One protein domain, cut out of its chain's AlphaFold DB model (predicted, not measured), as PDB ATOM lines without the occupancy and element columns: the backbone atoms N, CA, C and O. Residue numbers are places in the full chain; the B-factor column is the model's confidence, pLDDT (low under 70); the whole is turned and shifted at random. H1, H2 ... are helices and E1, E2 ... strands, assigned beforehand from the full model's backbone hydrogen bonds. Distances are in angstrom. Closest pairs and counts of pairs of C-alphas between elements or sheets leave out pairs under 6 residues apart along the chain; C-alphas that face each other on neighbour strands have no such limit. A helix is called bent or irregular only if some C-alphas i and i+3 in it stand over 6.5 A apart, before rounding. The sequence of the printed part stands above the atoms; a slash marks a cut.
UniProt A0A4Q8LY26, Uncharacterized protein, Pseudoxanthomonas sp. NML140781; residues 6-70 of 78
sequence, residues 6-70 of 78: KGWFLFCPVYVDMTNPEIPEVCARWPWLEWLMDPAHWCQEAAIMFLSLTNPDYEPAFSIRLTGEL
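This is residues 6 to 70 of the 78 residues of an uncharacterized protein of Pseudoxanthomonas sp. NML140781 (UniProt A0A4Q8LY26). Picture a small, strongly twisted sheet of four strands with one long helix, H1, packed slantwise on it. H1 packs on the sheet with its residues 33 to 44 and lies over E2 and E1; its later residues run on past the sheet, and the chain then folds back through residues 55 to 63 to add the edge strand E4. The printed part has 65 residues, with one named helix and four named strands in the order E1, E2, E3, H1, E4; the sheet's order is E3, E2, E1, E4, antiparallel throughout, and the class is mixed, helices and strands. The whole is only just compact, close to loose, with a radius of gyration of the C-alphas of 12.8 A, and spans 37 by 25 by 17 A.

Begin at the inner strands, E1, residues 6 to 9, and E2, residues 12 to 17, a hairpin with 127 degrees between their directions; look for N 9 and O 12, 2.8 A apart, within hydrogen-bond range. Beside E2 you find the edge strand E3, residues 25 to 28, antiparallel at 145 degrees, with N 15 and O 27 at 2.8 A; E2 and E3 are a hairpin too. E1, E2 and E3 form a meander, each strand the antiparallel neighbour of the one before. On the other side of E1 is the edge strand E4, residues 64 to 69, antiparallel at 169 degrees, with N 8 and O 65 at 2.8 A. E3 and E4 are apart. Now look at H1, residues 31 to 54: it is on the sheet at a height of 10.4 A, over E2 and E1, and runs slantwise to the strands, at 47 degrees to E1 on the local plane. The closest C-alphas of E2 and H1 are those of Cys 12 and Leu 36, 5.8 A apart; those of E3 and H1 are Ala 28 and Glu 34, at 5.4 A. H1 is irregular, with C-alphas 32 and 35 7.1 A apart, and 15 of its 20 O i to N i+4 pairs are within hydrogen-bond range.

Find C-alpha 6 at (46.605, -62.574, 43.515), where E1 begins; it is 10.0 A long, E2 15.6 A and E3 10.6 A. From C-alpha 31 at (48.205, -64.323, 28.824), H1 runs 36.0 A to C-alpha 54 at (38.167, -92.450, 48.969). E4, 13.7 A long, ends with C-alpha 69 at (45.427, -58.374, 48.014).

The two C-alphas farthest apart are those of Trp 32 and Pro 56, at 38.0 A. The printed part has no cut and no long link. The mean pLDDT of the printed part is 88.1, and no printed residue is under 70.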
ATOM      1  N   LYS A   6      45.644 -61.820  44.314       89.81
ATOM      2  CA  LYS A   6      46.605 -62.574  43.515       89.81
ATOM      3  C   LYS A   6      47.001 -63.839  44.260       89.81
ATOM      4  O   LYS A   6      47.226 -63.830  45.473       89.81
ATOM      5  N   GLY A   7      47.134 -64.931  43.529       90.31
ATOM      6  CA  GLY A   7      47.367 -66.233  44.126       90.31
ATOM      7  C   GLY A   7      47.991 -67.228  43.171       90.31
ATOM      8  O   GLY A   7      48.550 -66.862  42.132       90.31
ATOM      9  N   TRP A   8      47.878 -68.483  43.575       90.88
ATOM     10  CA  TRP A   8      48.277 -69.656  42.823       90.88
ATOM     11  C   TRP A   8      47.121 -70.644  42.802       90.88
ATOM     12  O   TRP A   8      46.543 -70.950  43.845       90.88
ATOM     13  N   PHE A   9      46.812 -71.141  41.615       90.31
ATOM     14  CA  PHE A   9      45.968 -72.300  41.417       90.31
ATOM     15  C   PHE A   9      46.884 -73.474  41.082       90.31
ATOM     16  O   PHE A   9      47.413 -73.561  39.973       90.31
ATOM     17  N   LEU A  10      47.154 -74.308  42.089       89.38
ATOM     18  CA  LEU A  10      48.243 -75.288  42.064       89.38
ATOM     19  C   LEU A  10      49.576 -74.633  41.644       89.38
ATOM     20  O   LEU A  10      50.166 -73.878  42.413       89.38
ATOM     21  N   PHE A  11      50.037 -74.898  40.423       88.62
ATOM     22  CA  PHE A  11      51.270 -74.362  39.840       88.62
ATOM     23  C   PHE A  11      51.037 -73.179  38.882       88.62
ATOM     24  O   PHE A  11      52.002 -72.580  38.412       88.62
ATOM     25  N   CYS A  12      49.784 -72.816  38.594       88.81
ATOM     26  CA  CYS A  12      49.446 -71.685  37.737       88.81
ATOM     27  C   CYS A  12      49.293 -70.397  38.569       88.81
ATOM     28  O   CYS A  12      48.471 -70.354  39.489       88.81
ATOM     29  N   PRO A  13      50.058 -69.327  38.294       91.00
ATOM     30  CA  PRO A  13      49.866 -68.052  38.969       91.00
ATOM     31  C   PRO A  13      48.609 -67.364  38.427       91.00
ATOM     32  O   PRO A  13      48.480 -67.114  37.226       91.00
ATOM     33  N   VAL A  14      47.703 -67.005  39.332       90.56
ATOM     34  CA  VAL A  14      46.372 -66.494  38.989       90.56
ATOM     35  C   VAL A  14      46.064 -65.166  39.674       90.56
ATOM     36  O   VAL A  14      46.644 -64.811  40.710       90.56
ATOM     37  N   TYR A  15      45.143 -64.424  39.075       90.50
ATOM     38  CA  TYR A  15      44.347 -63.408  39.744       90.50
ATOM     39  C   TYR A  15      43.000 -63.995  40.135       90.50
ATOM     40  O   TYR A  15      42.486 -64.875  39.446       90.50
ATOM     41  N   VAL A  16      42.450 -63.505  41.243       88.31
ATOM     42  CA  VAL A  16      41.169 -63.958  41.783       88.31
ATOM     43  C   VAL A  16      40.261 -62.751  41.989       88.31
ATOM     44  O   VAL A  16      40.669 -61.721  42.544       88.31
ATOM     45  N   ASP A  17      39.029 -62.870  41.519       88.00
ATOM     46  CA  ASP A  17      37.955 -61.918  41.755       88.00
ATOM     47  C   ASP A  17      37.073 -62.464  42.874       88.00
ATOM     48  O   ASP A  17      36.336 -63.423  42.679       88.00
ATOM     49  N   MET A  18      37.188 -61.865  44.055       84.25
ATOM     50  CA  MET A  18      36.399 -62.196  45.239       84.25
ATOM     51  C   MET A  18      35.250 -61.194  45.425       84.25
ATOM     52  O   MET A  18      34.746 -61.046  46.536       84.25
ATOM     53  N   THR A  19      34.842 -60.460  44.376       83.19
ATOM     54  CA  THR A  19      33.690 -59.542  44.459       83.19
ATOM     55  C   THR A  19      32.414 -60.301  44.833       83.19
ATOM     56  O   THR A  19      31.592 -59.774  45.579       83.19
ATOM     57  N   ASN A  20      32.278 -61.548  44.366       81.19
ATOM     58  CA  ASN A  20      31.337 -62.515  44.916       81.19
ATOM     59  C   ASN A  20      32.124 -63.646  45.609       81.19
ATOM     60  O   ASN A  20      32.786 -64.419  44.918       81.19
ATOM     61  N   PRO A  21      32.073 -63.765  46.948       74.75
ATOM     62  CA  PRO A  21      32.828 -64.787  47.668       74.75
ATOM     63  C   PRO A  21      32.324 -66.215  47.407       74.75
ATOM     64  O   PRO A  21      33.092 -67.154  47.590       74.75
ATOM     65  N   GLU A  22      31.074 -66.391  46.969       79.94
ATOM     66  CA  GLU A  22      30.518 -67.711  46.630       79.94
ATOM     67  C   GLU A  22      30.905 -68.166  45.218       79.94
ATOM     68  O   GLU A  22      30.907 -69.359  44.925       79.94
ATOM     69  N   ILE A  23      31.243 -67.219  44.337       79.75
ATOM     70  CA  ILE A  23      31.586 -67.486  42.936       79.75
ATOM     71  C   ILE A  23      32.887 -66.743  42.606       79.75
ATOM     72  O   ILE A  23      32.861 -65.733  41.897       79.75
ATOM     73  N   PRO A  24      34.030 -67.197  43.152       81.56
ATOM     74  CA  PRO A  24      35.306 -66.572  42.865       81.56
ATOM     75  C   PRO A  24      35.690 -66.815  41.404       81.56
ATOM     76  O   PRO A  24      35.854 -67.960  40.976       81.56
ATOM     77  N   GLU A  25      35.872 -65.748  40.625       86.00
ATOM     78  CA  GLU A  25      36.439 -65.893  39.281       86.00
ATOM     79  C   GLU A  25      37.959 -66.021  39.386       86.00
ATOM     80  O   GLU A  25      38.602 -65.382  40.224       86.00
ATOM     81  N   VAL A  26      38.560 -66.802  38.487       87.12
ATOM     82  CA  VAL A  26      40.008 -67.024  38.443       87.12
ATOM     83  C   VAL A  26      40.508 -66.801  37.020       87.12
ATOM     84  O   VAL A  26      39.903 -67.284  36.067       87.12
ATOM     85  N   CYS A  27      41.615 -66.078  36.851       87.88
ATOM     86  CA  CYS A  27      42.263 -65.942  35.546       87.88
ATOM     87  C   CYS A  27      43.783 -66.037  35.660       87.88
ATOM     88  O   CYS A  27      44.363 -65.678  36.689       87.88
ATOM     89  N   ALA A  28      44.441 -66.501  34.598       87.50
ATOM     90  CA  ALA A  28      45.895 -66.524  34.530       87.50
ATOM     91  C   ALA A  28      46.456 -65.107  34.699       87.50
ATOM     92  O   ALA A  28      45.970 -64.143  34.105       87.50
ATOM     93  N   ARG A  29      47.520 -64.983  35.497       85.00
ATOM     94  CA  ARG A  29      48.171 -63.692  35.754       85.00
ATOM     95  C   ARG A  29      48.733 -63.051  34.482       85.00
ATOM     96  O   ARG A  29      48.779 -61.826  34.384       85.00
ATOM     97  N   TRP A  30      49.176 -63.878  33.541       85.00
ATOM     98  CA  TRP A  30      49.753 -63.456  32.271       85.00
ATOM     99  C   TRP A  30      49.135 -64.258  31.118       85.00
ATOM    100  O   TRP A  30      48.988 -65.473  31.272       85.00
ATOM    101  N   PRO A  31      48.836 -63.637  29.958       80.75
ATOM    102  CA  PRO A  31      48.205 -64.323  28.824       80.75
ATOM    103  C   PRO A  31      48.985 -65.548  28.327       80.75
ATOM    104  O   PRO A  31      48.409 -66.575  27.996       80.75
ATOM    105  N   TRP A  32      50.319 -65.494  28.347       82.44
ATOM    106  CA  TRP A  32      51.159 -66.620  27.920       82.44
ATOM    107  C   TRP A  32      51.197 -67.787  28.918       82.44
ATOM    108  O   TRP A  32      51.838 -68.794  28.630       82.44
ATOM    109  N   LEU A  33      50.577 -67.660  30.096       84.94
ATOM    110  CA  LEU A  33      50.383 -68.760  31.044       84.94
ATOM    111  C   LEU A  33      48.948 -69.296  31.038       84.94
ATOM    112  O   LEU A  33      48.639 -70.164  31.847       84.94
ATOM    113  N   GLU A  34      48.073 -68.833  30.140       84.88
ATOM    114  CA  GLU A  34      46.714 -69.385  30.029       84.88
ATOM    115  C   GLU A  34      46.728 -70.884  29.746       84.88
ATOM    116  O   GLU A  34      45.982 -71.624  30.377       84.88
ATOM    117  N   TRP A  35      47.662 -71.358  28.919       87.12
ATOM    118  CA  TRP A  35      47.827 -72.790  28.660       87.12
ATOM    119  C   TRP A  35      48.148 -73.603  29.924       87.12
ATOM    120  O   TRP A  35      47.956 -74.812  29.926       87.12
ATOM    121  N   LEU A  36      48.653 -72.972  30.992       89.38
ATOM    122  CA  LEU A  36      48.967 -73.632  32.260       89.38
ATOM    123  C   LEU A  36      47.724 -73.787  33.152       89.38
ATOM    124  O   LEU A  36      47.743 -74.591  34.086       89.38
ATOM    125  N   MET A  37      46.643 -73.046  32.876       89.75
ATOM    126  CA  MET A  37      45.376 -73.218  33.589       89.75
ATOM    127  C   MET A  37      44.730 -74.567  33.290       89.75
ATOM    128  O   MET A  37      44.275 -75.205  34.236       89.75
ATOM    129  N   ASP A  38      44.734 -75.026  32.035       90.94
ATOM    130  CA  ASP A  38      44.067 -76.287  31.687       90.94
ATOM    131  C   ASP A  38      44.694 -77.479  32.432       90.94
ATOM    132  O   ASP A  38      43.965 -78.180  33.136       90.94
ATOM    133  N   PRO A  39      46.030 -77.691  32.420       92.56
ATOM    134  CA  PRO A  39      46.653 -78.748  33.210       92.56
ATOM    135  C   PRO A  39      46.380 -78.617  34.711       92.56
ATOM    136  O   PRO A  39      46.177 -79.626  35.380       92.56
ATOM    137  N   ALA A  40      46.361 -77.395  35.257       91.44
ATOM    138  CA  ALA A  40      46.050 -77.184  36.670       91.44
ATOM    139  C   ALA A  40      44.603 -77.596  36.991       91.44
ATOM    140  O   ALA A  40      44.359 -78.223  38.022       91.44
ATOM    141  N   HIS A  41      43.659 -77.312  36.090       91.06
ATOM    142  CA  HIS A  41      42.264 -77.715  36.235       91.06
ATOM    143  C   HIS A  41      42.123 -79.238  36.216       91.06
ATOM    144  O   HIS A  41      41.569 -79.810  37.150       91.06
ATOM    145  N   TRP A  42      42.738 -79.899  35.233       93.31
ATOM    146  CA  TRP A  42      42.763 -81.361  35.137       93.31
ATOM    147  C   TRP A  42      43.384 -82.019  36.375       93.31
ATOM    148  O   TRP A  42      42.852 -83.003  36.888       93.31
ATOM    149  N   CYS A  43      44.490 -81.476  36.893       92.94
ATOM    150  CA  CYS A  43      45.105 -81.980  38.121       92.94
ATOM    151  C   CYS A  43      44.184 -81.817  39.337       92.94
ATOM    152  O   CYS A  43      44.083 -82.739  40.147       92.94
ATOM    153  N   GLN A  44      43.516 -80.667  39.468       92.00
ATOM    154  CA  GLN A  44      42.580 -80.421  40.562       92.00
ATOM    155  C   GLN A  44      41.364 -81.348  40.471       92.00
ATOM    156  O   GLN A  44      40.990 -81.946  41.476       92.00
ATOM    157  N   GLU A  45      40.770 -81.508  39.289       92.19
ATOM    158  CA  GLU A  45      39.638 -82.413  39.068       92.19
ATOM    159  C   GLU A  45      40.008 -83.863  39.372       92.19
ATOM    160  O   GLU A  45      39.267 -84.549  40.074       92.19
ATOM    161  N   ALA A  46      41.178 -84.323  38.918       93.50
ATOM    162  CA  ALA A  46      41.661 -85.664  39.227       93.50
ATOM    163  C   ALA A  46      41.855 -85.869  40.741       93.50
ATOM    164  O   ALA A  46      41.492 -86.920  41.273       93.50
ATOM    165  N   ALA A  47      42.385 -84.861  41.445       91.38
ATOM    166  CA  ALA A  47      42.545 -84.898  42.896       91.38
ATOM    167  C   ALA A  47      41.193 -84.908  43.627       91.38
ATOM    168  O   ALA A  47      41.003 -85.715  44.536       91.38
ATOM    169  N   ILE A  48      40.244 -84.064  43.208       93.00
ATOM    170  CA  ILE A  48      38.879 -84.031  43.750       93.00
ATOM    171  C   ILE A  48      38.194 -85.379  43.524       93.00
ATOM    172  O   ILE A  48      37.680 -85.952  44.476       93.00
ATOM    173  N   MET A  49      38.242 -85.921  42.305       92.44
ATOM    174  CA  MET A  49      37.653 -87.221  41.981       92.44
ATOM    175  C   MET A  49      38.223 -88.324  42.877       92.44
ATOM    176  O   MET A  49      37.471 -89.111  43.444       92.44
ATOM    177  N   PHE A  50      39.547 -88.369  43.044       93.69
ATOM    178  CA  PHE A  50      40.187 -89.354  43.910       93.69
ATOM    179  C   PHE A  50      39.772 -89.201  45.385       93.69
ATOM    180  O   PHE A  50      39.464 -90.197  46.045       93.69
ATOM    181  N   LEU A  51      39.728 -87.971  45.904       92.06
ATOM    182  CA  LEU A  51      39.318 -87.695  47.284       92.06
ATOM    183  C   LEU A  51      37.837 -88.015  47.515       92.06
ATOM    184  O   LEU A  51      37.523 -88.678  48.496       92.06
ATOM    185  N   SER A  52      36.950 -87.655  46.588       91.31
ATOM    186  CA  SER A  52      35.526 -88.001  46.655       91.31
ATOM    187  C   SER A  52      35.273 -89.512  46.585       91.31
ATOM    188  O   SER A  52      34.306 -89.994  47.166       91.31
ATOM    189  N   LEU A  53      36.127 -90.281  45.897       93.19
ATOM    190  CA  LEU A  53      36.014 -91.745  45.847       93.19
ATOM    191  C   LEU A  53      36.521 -92.433  47.122       93.19
ATOM    192  O   LEU A  53      36.057 -93.522  47.453       93.19
ATOM    193  N   THR A  54      37.496 -91.836  47.808       95.38
ATOM    194  CA  THR A  54      38.167 -92.450  48.969       95.38
ATOM    195  C   THR A  54      37.659 -91.932  50.311       95.38
ATOM    196  O   THR A  54      37.796 -92.625  51.317       95.38
ATOM    197  N   ASN A  55      37.050 -90.747  50.333       92.25
ATOM    198  CA  ASN A  55      36.480 -90.124  51.512       92.25
ATOM    199  C   ASN A  55      35.043 -89.650  51.209       92.25
ATOM    200  O   ASN A  55      34.872 -88.630  50.539       92.25
ATOM    201  N   PRO A  56      34.010 -90.358  51.706       88.75
ATOM    202  CA  PRO A  56      32.613 -90.008  51.445       88.75
ATOM    203  C   PRO A  56      32.185 -88.673  52.075       88.75
ATOM    204  O   PRO A  56      31.211 -88.087  51.615       88.75
ATOM    205  N   ASP A  57      32.921 -88.176  53.074       93.25
ATOM    206  CA  ASP A  57      32.667 -86.884  53.723       93.25
ATOM    207  C   ASP A  57      33.454 -85.731  53.068       93.25
ATOM    208  O   ASP A  57      33.456 -84.605  53.569       93.25
ATOM    209  N   TYR A  58      34.177 -85.992  51.971       89.25
ATOM    210  CA  TYR A  58      34.946 -84.958  51.286       89.25
ATOM    211  C   TYR A  58      34.033 -84.009  50.505       89.25
ATOM    212  O   TYR A  58      33.413 -84.393  49.512       89.25
ATOM    213  N   GLU A  59      34.018 -82.745  50.918       88.06
ATOM    214  CA  GLU A  59      33.353 -81.662  50.203       88.06
ATOM    215  C   GLU A  59      34.303 -81.065  49.144       88.06
ATOM    216  O   GLU A  59      35.377 -80.561  49.493       88.06
ATOM    217  N   PRO A  60      33.962 -81.126  47.842       84.00
ATOM    218  CA  PRO A  60      34.814 -80.602  46.782       84.00
ATOM    219  C   PRO A  60      35.072 -79.101  46.933       84.00
ATOM    220  O   PRO A  60      34.157 -78.287  46.853       84.00
ATOM    221  N   ALA A  61      36.343 -78.731  47.066       83.25
ATOM    222  CA  ALA A  61      36.780 -77.342  47.086       83.25
ATOM    223  C   ALA A  61      37.911 -77.103  46.078       83.25
ATOM    224  O   ALA A  61      38.716 -77.992  45.778       83.25
ATOM    225  N   PHE A  62      37.992 -75.880  45.555       80.62
ATOM    226  CA  PHE A  62      39.099 -75.458  44.701       80.62
ATOM    227  C   PHE A  62      40.314 -75.054  45.541       80.62
ATOM    228  O   PHE A  62      40.242 -74.173  46.397       80.62
ATOM    229  N   SER A  63      41.462 -75.661  45.247       84.31
ATOM    230  CA  SER A  63      42.734 -75.389  45.924       84.31
ATOM    231  C   SER A  63      43.392 -74.115  45.390       84.31
ATOM    232  O   SER A  63      44.396 -74.157  44.674       84.31
ATOM    233  N   ILE A  64      42.820 -72.958  45.722       87.81
ATOM    234  CA  ILE A  64      43.381 -71.652  45.362       87.81
ATOM    235  C   ILE A  64      44.095 -71.072  46.578       87.81
ATOM    236  O   ILE A  64      43.495 -70.808  47.619       87.81
ATOM    237  N   ARG A  65      45.397 -70.829  46.437       88.44
ATOM    238  CA  ARG A  65      46.199 -70.181  47.472       88.44
ATOM    239  C   ARG A  65      46.310 -68.692  47.189       88.44
ATOM    240  O   ARG A  65      47.032 -68.282  46.279       88.44
ATOM    241  N   LEU A  66      45.661 -67.874  48.007       88.75
ATOM    242  CA  LEU A  66      45.831 -66.423  47.968       88.75
ATOM    243  C   LEU A  66      47.196 -66.036  48.559       88.75
ATOM    244  O   LEU A  66      47.636 -66.577  49.571       88.75
ATOM    245  N   THR A  67      47.890 -65.115  47.895       89.62
ATOM    246  CA  THR A  67      49.236 -64.644  48.285       89.62
ATOM    247  C   THR A  67      49.303 -63.145  48.541       89.62
ATOM    248  O   THR A  67      50.327 -62.644  48.997       89.62
ATOM    249  N   GLY A  68      48.231 -62.418  48.242       86.25
ATOM    250  CA  GLY A  68      48.101 -61.013  48.582       86.25
ATOM    251  C   GLY A  68      46.865 -60.384  47.958       86.25
ATOM    252  O   GLY A  68      46.287 -60.916  47.006       86.25
ATOM    253  N   GLU A  69      46.507 -59.229  48.494       87.31
ATOM    254  CA  GLU A  69      45.427 -58.374  48.014       87.31
ATOM    255  C   GLU A  69      45.958 -57.378  46.973       87.31
ATOM    256  O   GLU A  69      47.142 -57.018  46.966       87.31
ATOM    257  N   LEU A  70      45.088 -56.964  46.055       82.88
ATOM    258  CA  LEU A  70      45.359 -55.913  45.082       82.88
ATOM    259  C   LEU A  70      44.743 -54.592  45.570       82.88
ATOM    260  O   LEU A  70      43.671 -54.603  46.174       82.88
TER     261      LEU A  70